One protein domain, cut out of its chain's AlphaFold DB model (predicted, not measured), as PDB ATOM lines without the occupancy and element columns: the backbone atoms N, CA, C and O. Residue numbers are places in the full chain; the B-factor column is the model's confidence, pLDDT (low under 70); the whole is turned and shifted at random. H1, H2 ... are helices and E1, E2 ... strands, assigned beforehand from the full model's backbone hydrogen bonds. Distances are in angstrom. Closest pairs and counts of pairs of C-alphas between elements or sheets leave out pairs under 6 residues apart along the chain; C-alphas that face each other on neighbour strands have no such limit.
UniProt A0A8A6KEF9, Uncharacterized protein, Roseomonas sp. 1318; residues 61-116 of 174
ATOM      1  N   PRO A  61     -47.804 -32.825  30.977       84.19
ATOM      2  CA  PRO A  61     -48.732 -33.916  31.227       84.19
ATOM      3  C   PRO A  61     -49.124 -33.925  32.706       84.19
ATOM      4  O   PRO A  61     -48.259 -33.926  33.582       84.19
ATOM      5  N   ASN A  62     -50.431 -33.940  32.972       82.88
ATOM      6  CA  ASN A  62     -50.980 -33.989  34.330       82.88
ATOM      7  C   ASN A  62     -51.602 -35.353  34.660       82.88
ATOM      8  O   ASN A  62     -51.929 -35.614  35.815       82.88
ATOM      9  N   THR A  63     -51.768 -36.228  33.663       81.44
ATOM     10  CA  THR A  63     -52.315 -37.580  33.828       81.44
ATOM     11  C   THR A  63     -51.432 -38.624  33.145       81.44
ATOM     12  O   THR A  63     -50.692 -38.309  32.213       81.44
ATOM     13  N   ALA A  64     -51.525 -39.885  33.582       79.44
ATOM     14  CA  ALA A  64     -50.800 -40.991  32.951       79.44
ATOM     15  C   ALA A  64     -51.192 -41.179  31.470       79.44
ATOM     16  O   ALA A  64     -50.335 -41.503  30.655       79.44
ATOM     17  N   GLU A  65     -52.443 -40.889  31.103       77.94
ATOM     18  CA  GLU A  65     -52.923 -40.938  29.715       77.94
ATOM     19  C   GLU A  65     -52.276 -39.846  28.844       77.94
ATOM     20  O   GLU A  65     -51.944 -40.072  27.681       77.94
ATOM     21  N   ASP A  66     -52.032 -38.658  29.404       81.69
ATOM     22  CA  ASP A  66     -51.302 -37.609  28.686       81.69
ATOM     23  C   ASP A  66     -49.842 -38.016  28.453       81.69
ATOM     24  O   ASP A  66     -49.280 -37.727  27.395       81.69
ATOM     25  N   CYS A  67     -49.242 -38.758  29.390       81.25
ATOM     26  CA  CYS A  67     -47.923 -39.357  29.191       81.25
ATOM     27  C   CYS A  67     -47.912 -40.386  28.053       81.25
ATOM     28  O   CYS A  67     -46.941 -40.428  27.301       81.25
ATOM     29  N   VAL A  68     -48.985 -41.170  27.886       80.50
ATOM     30  CA  VAL A  68     -49.129 -42.098  26.748       80.50
ATOM     31  C   VAL A  68     -49.139 -41.321  25.425       80.50
ATOM     32  O   VAL A  68     -48.436 -41.693  24.486       80.50
ATOM     33  N   LYS A  69     -49.879 -40.205  25.350       80.12
ATOM     34  CA  LYS A  69     -49.987 -39.375  24.132       80.12
ATOM     35  C   LYS A  69     -48.682 -38.676  23.745       80.12
ATOM     36  O   LYS A  69     -48.454 -38.450  22.560       80.12
ATOM     37  N   LEU A  70     -47.845 -38.322  24.721       79.19
ATOM     38  CA  LEU A  70     -46.545 -37.683  24.477       79.19
ATOM     39  C   LEU A  70     -45.533 -38.620  23.805       79.19
ATOM     40  O   LEU A  70     -44.608 -38.148  23.149       79.19
ATOM     41  N   GLY A  71     -45.725 -39.934  23.931       78.69
ATOM     42  CA  GLY A  71     -44.859 -40.932  23.319       78.69
ATOM     43  C   GLY A  71     -43.543 -41.151  24.071       78.69
ATOM     44  O   GLY A  71     -43.412 -40.871  25.264       78.69
ATOM     45  N   ALA A  72     -42.571 -41.737  23.371       83.50
ATOM     46  CA  ALA A  72     -41.313 -42.174  23.963       83.50
ATOM     47  C   ALA A  72     -40.298 -41.025  24.094       83.50
ATOM     48  O   ALA A  72     -39.989 -40.329  23.130       83.50
ATOM     49  N   VAL A  73     -39.715 -40.884  25.282       83.69
ATOM     50  CA  VAL A  73     -38.654 -39.924  25.596       83.69
ATOM     51  C   VAL A  73     -37.314 -40.659  25.614       83.69
ATOM     52  O   VAL A  73     -37.043 -41.463  26.509       83.69
ATOM     53  N   SER A  74     -36.454 -40.389  24.629       83.44
ATOM     54  CA  SER A  74     -35.131 -41.028  24.478       83.44
ATOM     55  C   SER A  74     -34.289 -40.898  25.742       83.44
ATOM     56  O   SER A  74     -34.149 -39.785  26.212       83.44
ATOM     57  N   HIS A  75     -33.657 -41.951  26.272       76.56
ATOM     58  CA  HIS A  75     -32.831 -41.857  27.493       76.56
ATOM     59  C   HIS A  75     -31.549 -41.020  27.343       76.56
ATOM     60  O   HIS A  75     -31.066 -40.460  28.326       76.56
ATOM     61  N   ALA A  76     -31.010 -40.908  26.128       82.81
ATOM     62  CA  ALA A  76     -29.752 -40.207  25.872       82.81
ATOM     63  C   ALA A  76     -29.871 -38.679  26.007       82.81
ATOM     64  O   ALA A  76     -28.869 -37.994  26.211       82.81
ATOM     65  N   SER A  77     -31.084 -38.136  25.888       84.31
ATOM     66  CA  SER A  77     -31.301 -36.695  25.939       84.31
ATOM     67  C   SER A  77     -31.271 -36.169  27.375       84.31
ATOM     68  O   SER A  77     -32.057 -36.574  28.235       84.31
ATOM     69  N   GLN A  78     -30.354 -35.244  27.632       83.12
ATOM     70  CA  GLN A  78     -30.160 -34.604  28.932       83.12
ATOM     71  C   GLN A  78     -30.752 -33.188  28.983       83.12
ATOM     72  O   GLN A  78     -30.370 -32.383  29.831       83.12
ATOM     73  N   THR A  79     -31.663 -32.857  28.063       85.81
ATOM     74  CA  THR A  79     -32.334 -31.555  28.072       85.81
ATOM     75  C   THR A  79     -33.218 -31.425  29.307       85.81
ATOM     76  O   THR A  79     -33.726 -32.412  29.850       85.81
ATOM     77  N   TYR A  80     -33.413 -30.186  29.760       84.69
ATOM     78  CA  TYR A  80     -34.289 -29.908  30.897       84.69
ATOM     79  C   TYR A  80     -35.706 -30.469  30.685       84.69
ATOM     80  O   TYR A  80     -36.272 -31.079  31.594       84.69
ATOM     81  N   HIS A  81     -36.242 -30.317  29.471       86.50
ATOM     82  CA  HIS A  81     -37.543 -30.847  29.068       86.50
ATOM     83  C   HIS A  81     -37.635 -32.368  29.266       86.50
ATOM     84  O   HIS A  81     -38.537 -32.851  29.951       86.50
ATOM     85  N   ASP A  82     -36.663 -33.124  28.757       85.56
ATOM     86  CA  ASP A  82     -36.724 -34.586  28.779       85.56
ATOM     87  C   ASP A  82     -36.479 -35.159  30.179       85.56
ATOM     88  O   ASP A  82     -37.088 -36.159  30.567       85.56
ATOM     89  N   TYR A  83     -35.627 -34.514  30.982       86.12
ATOM     90  CA  TYR A  83     -35.498 -34.855  32.400       86.12
ATOM     91  C   TYR A  83     -36.801 -34.630  33.166       86.12
ATOM     92  O   TYR A  83     -37.220 -35.512  33.921       86.12
ATOM     93  N   ALA A  84     -37.451 -33.483  32.959       86.56
ATOM     94  CA  ALA A  84     -38.720 -33.171  33.599       86.56
ATOM     95  C   ALA A  84     -39.815 -34.169  33.191       86.56
ATOM     96  O   ALA A  84     -40.514 -34.683  34.062       86.56
ATOM     97  N   LEU A  85     -39.912 -34.522  31.903       86.69
ATOM     98  CA  LEU A  85     -40.866 -35.525  31.422       86.69
ATOM     99  C   LEU A  85     -40.648 -36.900  32.055       86.69
ATOM    100  O   LEU A  85     -41.606 -37.506  32.525       86.69
ATOM    101  N   ARG A  86     -39.403 -37.389  32.142       87.94
ATOM    102  CA  ARG A  86     -39.131 -38.680  32.802       87.94
ATOM    103  C   ARG A  86     -39.486 -38.653  34.289       87.94
ATOM    104  O   ARG A  86     -39.991 -39.648  34.805       87.94
ATOM    105  N   GLY A  87     -39.251 -37.527  34.968       86.69
ATOM    106  CA  GLY A  87     -39.689 -37.324  36.349       86.69
ATOM    107  C   GLY A  87     -41.214 -37.361  36.488       86.69
ATOM    108  O   GLY A  87     -41.731 -38.032  37.379       86.69
ATOM    109  N   LEU A  88     -41.936 -36.706  35.572       87.31
ATOM    110  CA  LEU A  88     -43.400 -36.725  35.527       87.31
ATOM    111  C   LEU A  88     -43.945 -38.125  35.240       87.31
ATOM    112  O   LEU A  88     -44.868 -38.550  35.924       87.31
ATOM    113  N   PHE A  89     -43.350 -38.869  34.304       88.25
ATOM    114  CA  PHE A  89     -43.747 -40.249  34.017       88.25
ATOM    115  C   PHE A  89     -43.660 -41.096  35.289       88.25
ATOM    116  O   PHE A  89     -44.636 -41.736  35.656       88.25
ATOM    117  N   GLN A  90     -42.539 -41.026  36.017       87.31
ATOM    118  CA  GLN A  90     -42.383 -41.738  37.290       87.31
ATOM    119  C   GLN A  90     -43.424 -41.318  38.324       87.31
ATOM    120  O   GLN A  90     -44.017 -42.182  38.962       87.31
ATOM    121  N   ALA A  91     -43.647 -40.014  38.499       87.12
ATOM    122  CA  ALA A  91     -44.587 -39.505  39.490       87.12
ATOM    123  C   ALA A  91     -46.036 -39.913  39.182       87.12
ATOM    124  O   ALA A  91     -46.762 -40.307  40.091       87.12
ATOM    125  N   LEU A  92     -46.441 -39.860  37.910       85.75
ATOM    126  CA  LEU A  92     -47.809 -40.140  37.472       85.75
ATOM    127  C   LEU A  92     -48.116 -41.643  37.376       85.75
ATOM    128  O   LEU A  92     -49.282 -42.022  37.467       85.75
ATOM    129  N   THR A  93     -47.103 -42.507  37.229       82.00
ATOM    130  CA  THR A  93     -47.298 -43.969  37.168       82.00
ATOM    131  C   THR A  93     -46.922 -44.714  38.449       82.00
ATOM    132  O   THR A  93     -47.156 -45.917  38.507       82.00
ATOM    133  N   LYS A  94     -46.326 -44.058  39.461       80.44
ATOM    134  CA  LYS A  94     -45.761 -44.717  40.659       80.44
ATOM    135  C   LYS A  94     -46.728 -45.689  41.340       80.44
ATOM    136  O   LYS A  94     -46.337 -46.810  41.644       80.44
ATOM    137  N   ASP A  95     -47.973 -45.259  41.519       74.25
ATOM    138  CA  ASP A  95     -49.027 -46.020  42.198       74.25
ATOM    139  C   ASP A  95     -50.172 -46.382  41.233       74.25
ATOM    140  O   ASP A  95     -51.290 -46.681  41.644       74.25
ATOM    141  N   SER A  96     -49.918 -46.318  39.920       73.06
ATOM    142  CA  SER A  96     -50.944 -46.605  38.922       73.06
ATOM    143  C   SER A  96     -51.111 -48.111  38.736       73.06
ATOM    144  O   SER A  96     -50.198 -48.822  38.305       73.06
ATOM    145  N   GLU A  97     -52.312 -48.614  39.000       67.31
ATOM    146  CA  GLU A  97     -52.694 -49.990  38.662       67.31
ATOM    147  C   GLU A  97     -52.936 -50.175  37.158       67.31
ATOM    148  O   GLU A  97     -52.908 -51.298  36.668       67.31
ATOM    149  N   THR A  98     -53.108 -49.076  36.416       73.50
ATOM    150  CA  THR A  98     -53.522 -49.078  35.008       73.50
ATOM    151  C   THR A  98     -52.412 -48.718  34.030       73.50
ATOM    152  O   THR A  98     -52.536 -49.046  32.857       73.50
ATOM    153  N   HIS A  99     -51.335 -48.064  34.469       81.56
ATOM    154  CA  HIS A  99     -50.242 -47.624  33.597       81.56
ATOM    155  C   HIS A  99     -48.882 -48.036  34.154       81.56
ATOM    156  O   HIS A  99     -48.666 -48.056  35.365       81.56
ATOM    157  N   GLU A 100     -47.948 -48.357  33.265       83.88
ATOM    158  CA  GLU A 100     -46.559 -48.654  33.603       83.88
ATOM    159  C   GLU A 100     -45.588 -47.940  32.666       83.88
ATOM    160  O   GLU A 100     -45.926 -47.564  31.543       83.88
ATOM    161  N   ILE A 101     -44.357 -47.759  33.138       85.00
ATOM    162  CA  ILE A 101     -43.274 -47.231  32.313       85.00
ATOM    163  C   ILE A 101     -42.587 -48.403  31.631       85.00
ATOM    164  O   ILE A 101     -41.974 -49.244  32.291       85.00
ATOM    165  N   LYS A 102     -42.617 -48.406  30.303       85.12
ATOM    166  CA  LYS A 102     -41.886 -49.355  29.475       85.12
ATOM    167  C   LYS A 102     -40.640 -48.701  28.898       85.12
ATOM    168  O   LYS A 102     -40.677 -47.560  28.427       85.12
ATOM    169  N   ARG A 103     -39.536 -49.452  28.920       85.56
ATOM    170  CA  ARG A 103     -38.299 -49.078  28.233       85.56
ATOM    171  C   ARG A 103     -38.256 -49.721  26.852       85.56
ATOM    172  O   ARG A 103     -38.458 -50.930  26.751       85.56
ATOM    173  N   GLY A 104     -38.037 -48.915  25.817       81.12
ATOM    174  CA  GLY A 104     -37.785 -49.404  24.461       81.12
ATOM    175  C   GLY A 104     -36.394 -50.030  24.322       81.12
ATOM    176  O   GLY A 104     -35.567 -49.923  25.231       81.12
ATOM    177  N   ASP A 105     -36.120 -50.647  23.170       80.31
ATOM    178  CA  ASP A 105     -34.818 -51.266  22.861       80.31
ATOM    179  C   ASP A 105     -33.665 -50.243  22.876       80.31
ATOM    180  O   ASP A 105     -32.529 -50.566  23.212       80.31
ATOM    181  N   ASP A 106     -33.972 -48.978  22.580       82.50
ATOM    182  CA  ASP A 106     -33.068 -47.826  22.657       82.50
ATOM    183  C   ASP A 106     -32.984 -47.205  24.069       82.50
ATOM    184  O   ASP A 106     -32.454 -46.106  24.249       82.50
ATOM    185  N   LEU A 107     -33.535 -47.888  25.079       81.38
ATOM    186  CA  LEU A 107     -33.714 -47.422  26.456       81.38
ATOM    187  C   LEU A 107     -34.633 -46.199  26.595       81.38
ATOM    188  O   LEU A 107     -34.699 -45.627  27.685       81.38
ATOM    189  N   SER A 108     -35.359 -45.793  25.547       85.31
ATOM    190  CA  SER A 108     -36.365 -44.726  25.632       85.31
ATOM    191  C   SER A 108     -37.440 -45.049  26.665       85.31
ATOM    192  O   SER A 108     -37.787 -46.204  26.893       85.31
ATOM    193  N   TRP A 109     -37.955 -44.017  27.326       85.06
ATOM    194  CA  TRP A 109     -38.991 -44.143  28.343       85.06
ATOM    195  C   TRP A 109     -40.341 -43.835  27.719       85.06
ATOM    196  O   TRP A 109     -40.523 -42.755  27.169       85.06
ATOM    197  N   SER A 110     -41.297 -44.744  27.847       84.62
ATOM    198  CA  SER A 110     -42.678 -44.532  27.408       84.62
ATOM    199  C   SER A 110     -43.637 -44.984  28.501       84.62
ATOM    200  O   SER A 110     -43.334 -45.928  29.229       84.62
ATOM    201  N   VAL A 111     -44.776 -44.309  28.638       83.50
ATOM    202  CA  VAL A 111     -45.868 -44.793  29.487       83.50
ATOM    203  C   VAL A 111     -46.811 -45.603  28.613       83.50
ATOM    204  O   VAL A 111     -47.225 -45.141  27.552       83.50
ATOM    205  N   VAL A 112     -47.129 -46.816  29.048       82.62
ATOM    206  CA  VAL A 112     -48.082 -47.705  28.385       82.62
ATOM    207  C   VAL A 112     -49.178 -48.091  29.365       82.62
ATOM    208  O   VAL A 112     -48.941 -48.211  30.569       82.62
ATOM    209  N   ARG A 113     -50.395 -48.287  28.856       79.44
ATOM    210  CA  ARG A 113     -51.473 -48.877  29.648       79.44
ATOM    211  C   ARG A 113     -51.106 -50.335  29.921       79.44
ATOM    212  O   ARG A 113     -50.801 -51.079  28.988       79.44
ATOM    213  N   LYS A 114     -51.114 -50.725  31.195       75.38
ATOM    214  CA  LYS A 114     -51.000 -52.125  31.599       75.38
ATOM    215  C   LYS A 114     -52.117 -52.901  30.901       75.38
ATOM    216  O   LYS A 114     -53.237 -52.384  30.822       75.38
ATOM    217  N   PRO A 115     -51.843 -54.108  30.385       64.88
ATOM    218  CA  PRO A 115     -52.924 -54.960  29.930       64.88
ATOM    219  C   PRO A 115     -53.890 -55.153  31.104       64.88
ATOM    220  O   PRO A 115     -53.460 -55.437  32.224       64.88
ATOM    221  N   GLU A 116     -55.185 -54.935  30.868       63.34
ATOM    222  CA  GLU A 116     -56.203 -55.377  31.820       63.34
ATOM    223  C   GLU A 116     -55.988 -56.877  32.018       63.34
ATOM    224  O   GLU A 116     -55.806 -57.602  31.033       63.34
TER     225      GLU A 116
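This is residues 61 to 116 of the 174 residues of an uncharacterized protein of Roseomonas sp. 1318 (UniProt A0A8A6KEF9). A short helix, H1, and a long helix, H2, form a helical hairpin packed on a hairpin of two strands, E1 and E2; H1 sits close to E2, while H2 has both strands near it. The last residues, 114 to 116, lead away from the strand hairpin at one end of the longest axis. The printed part has 56 residues, with two named helices and two named strands in the order H1, H2, E1, E2; the sheet, E1 - E2, is antiparallel and the class is mixed, helices and strands. The whole is compact, with a radius of gyration of the C-alphas of 10.5 A and spans of 32 by 25 by 17 A.

H1, residues 64 to 70, touches H2, residues 80 to 93, with residues 89 to 93 of H2 alone; the closest C-alphas are those of Ala 64 and Leu 92, 5.5 A apart. They run opposite ways at a shallow tilt of 33 degrees, only just short of steep. E1, residues 99 to 103, and E2, residues 109 to 113, form an antiparallel hairpin, with N 100 and O 112 at 2.9 A and N 102 and O 110 at 2.8 A, within hydrogen-bond range. The closest C-alphas of H1 and E2 are those of Val 68 and Val 111, 5.0 A apart. For H2 they are those of Thr 93 and His 99 in E1, 5.9 A, and of Phe 89 and Val 111 in E2, 6.8 A. In H1 and H2 every O i to N i+4 pair is within hydrogen-bond range.

H1 begins at C-alpha 64 (-50.800, -40.991, 32.951) and measures 10.0 A. H2 measures 20.2 A from C-alpha 80 (-34.289, -29.908, 30.897). E1 measures 13.2 A, and E2, 13.4 A, ends at C-alpha 113 (-51.473, -48.877, 29.648).

The C-alphas farthest apart, of Thr 79 and Glu 116, are 33.9 A apart. The printed part has no cut. The links H2 to E1 and E1 to E2 are tight, and H1 to H2 is short. The mean pLDDT of the printed part is 81.8; residue 97 and residues 115 to 116 are under 70.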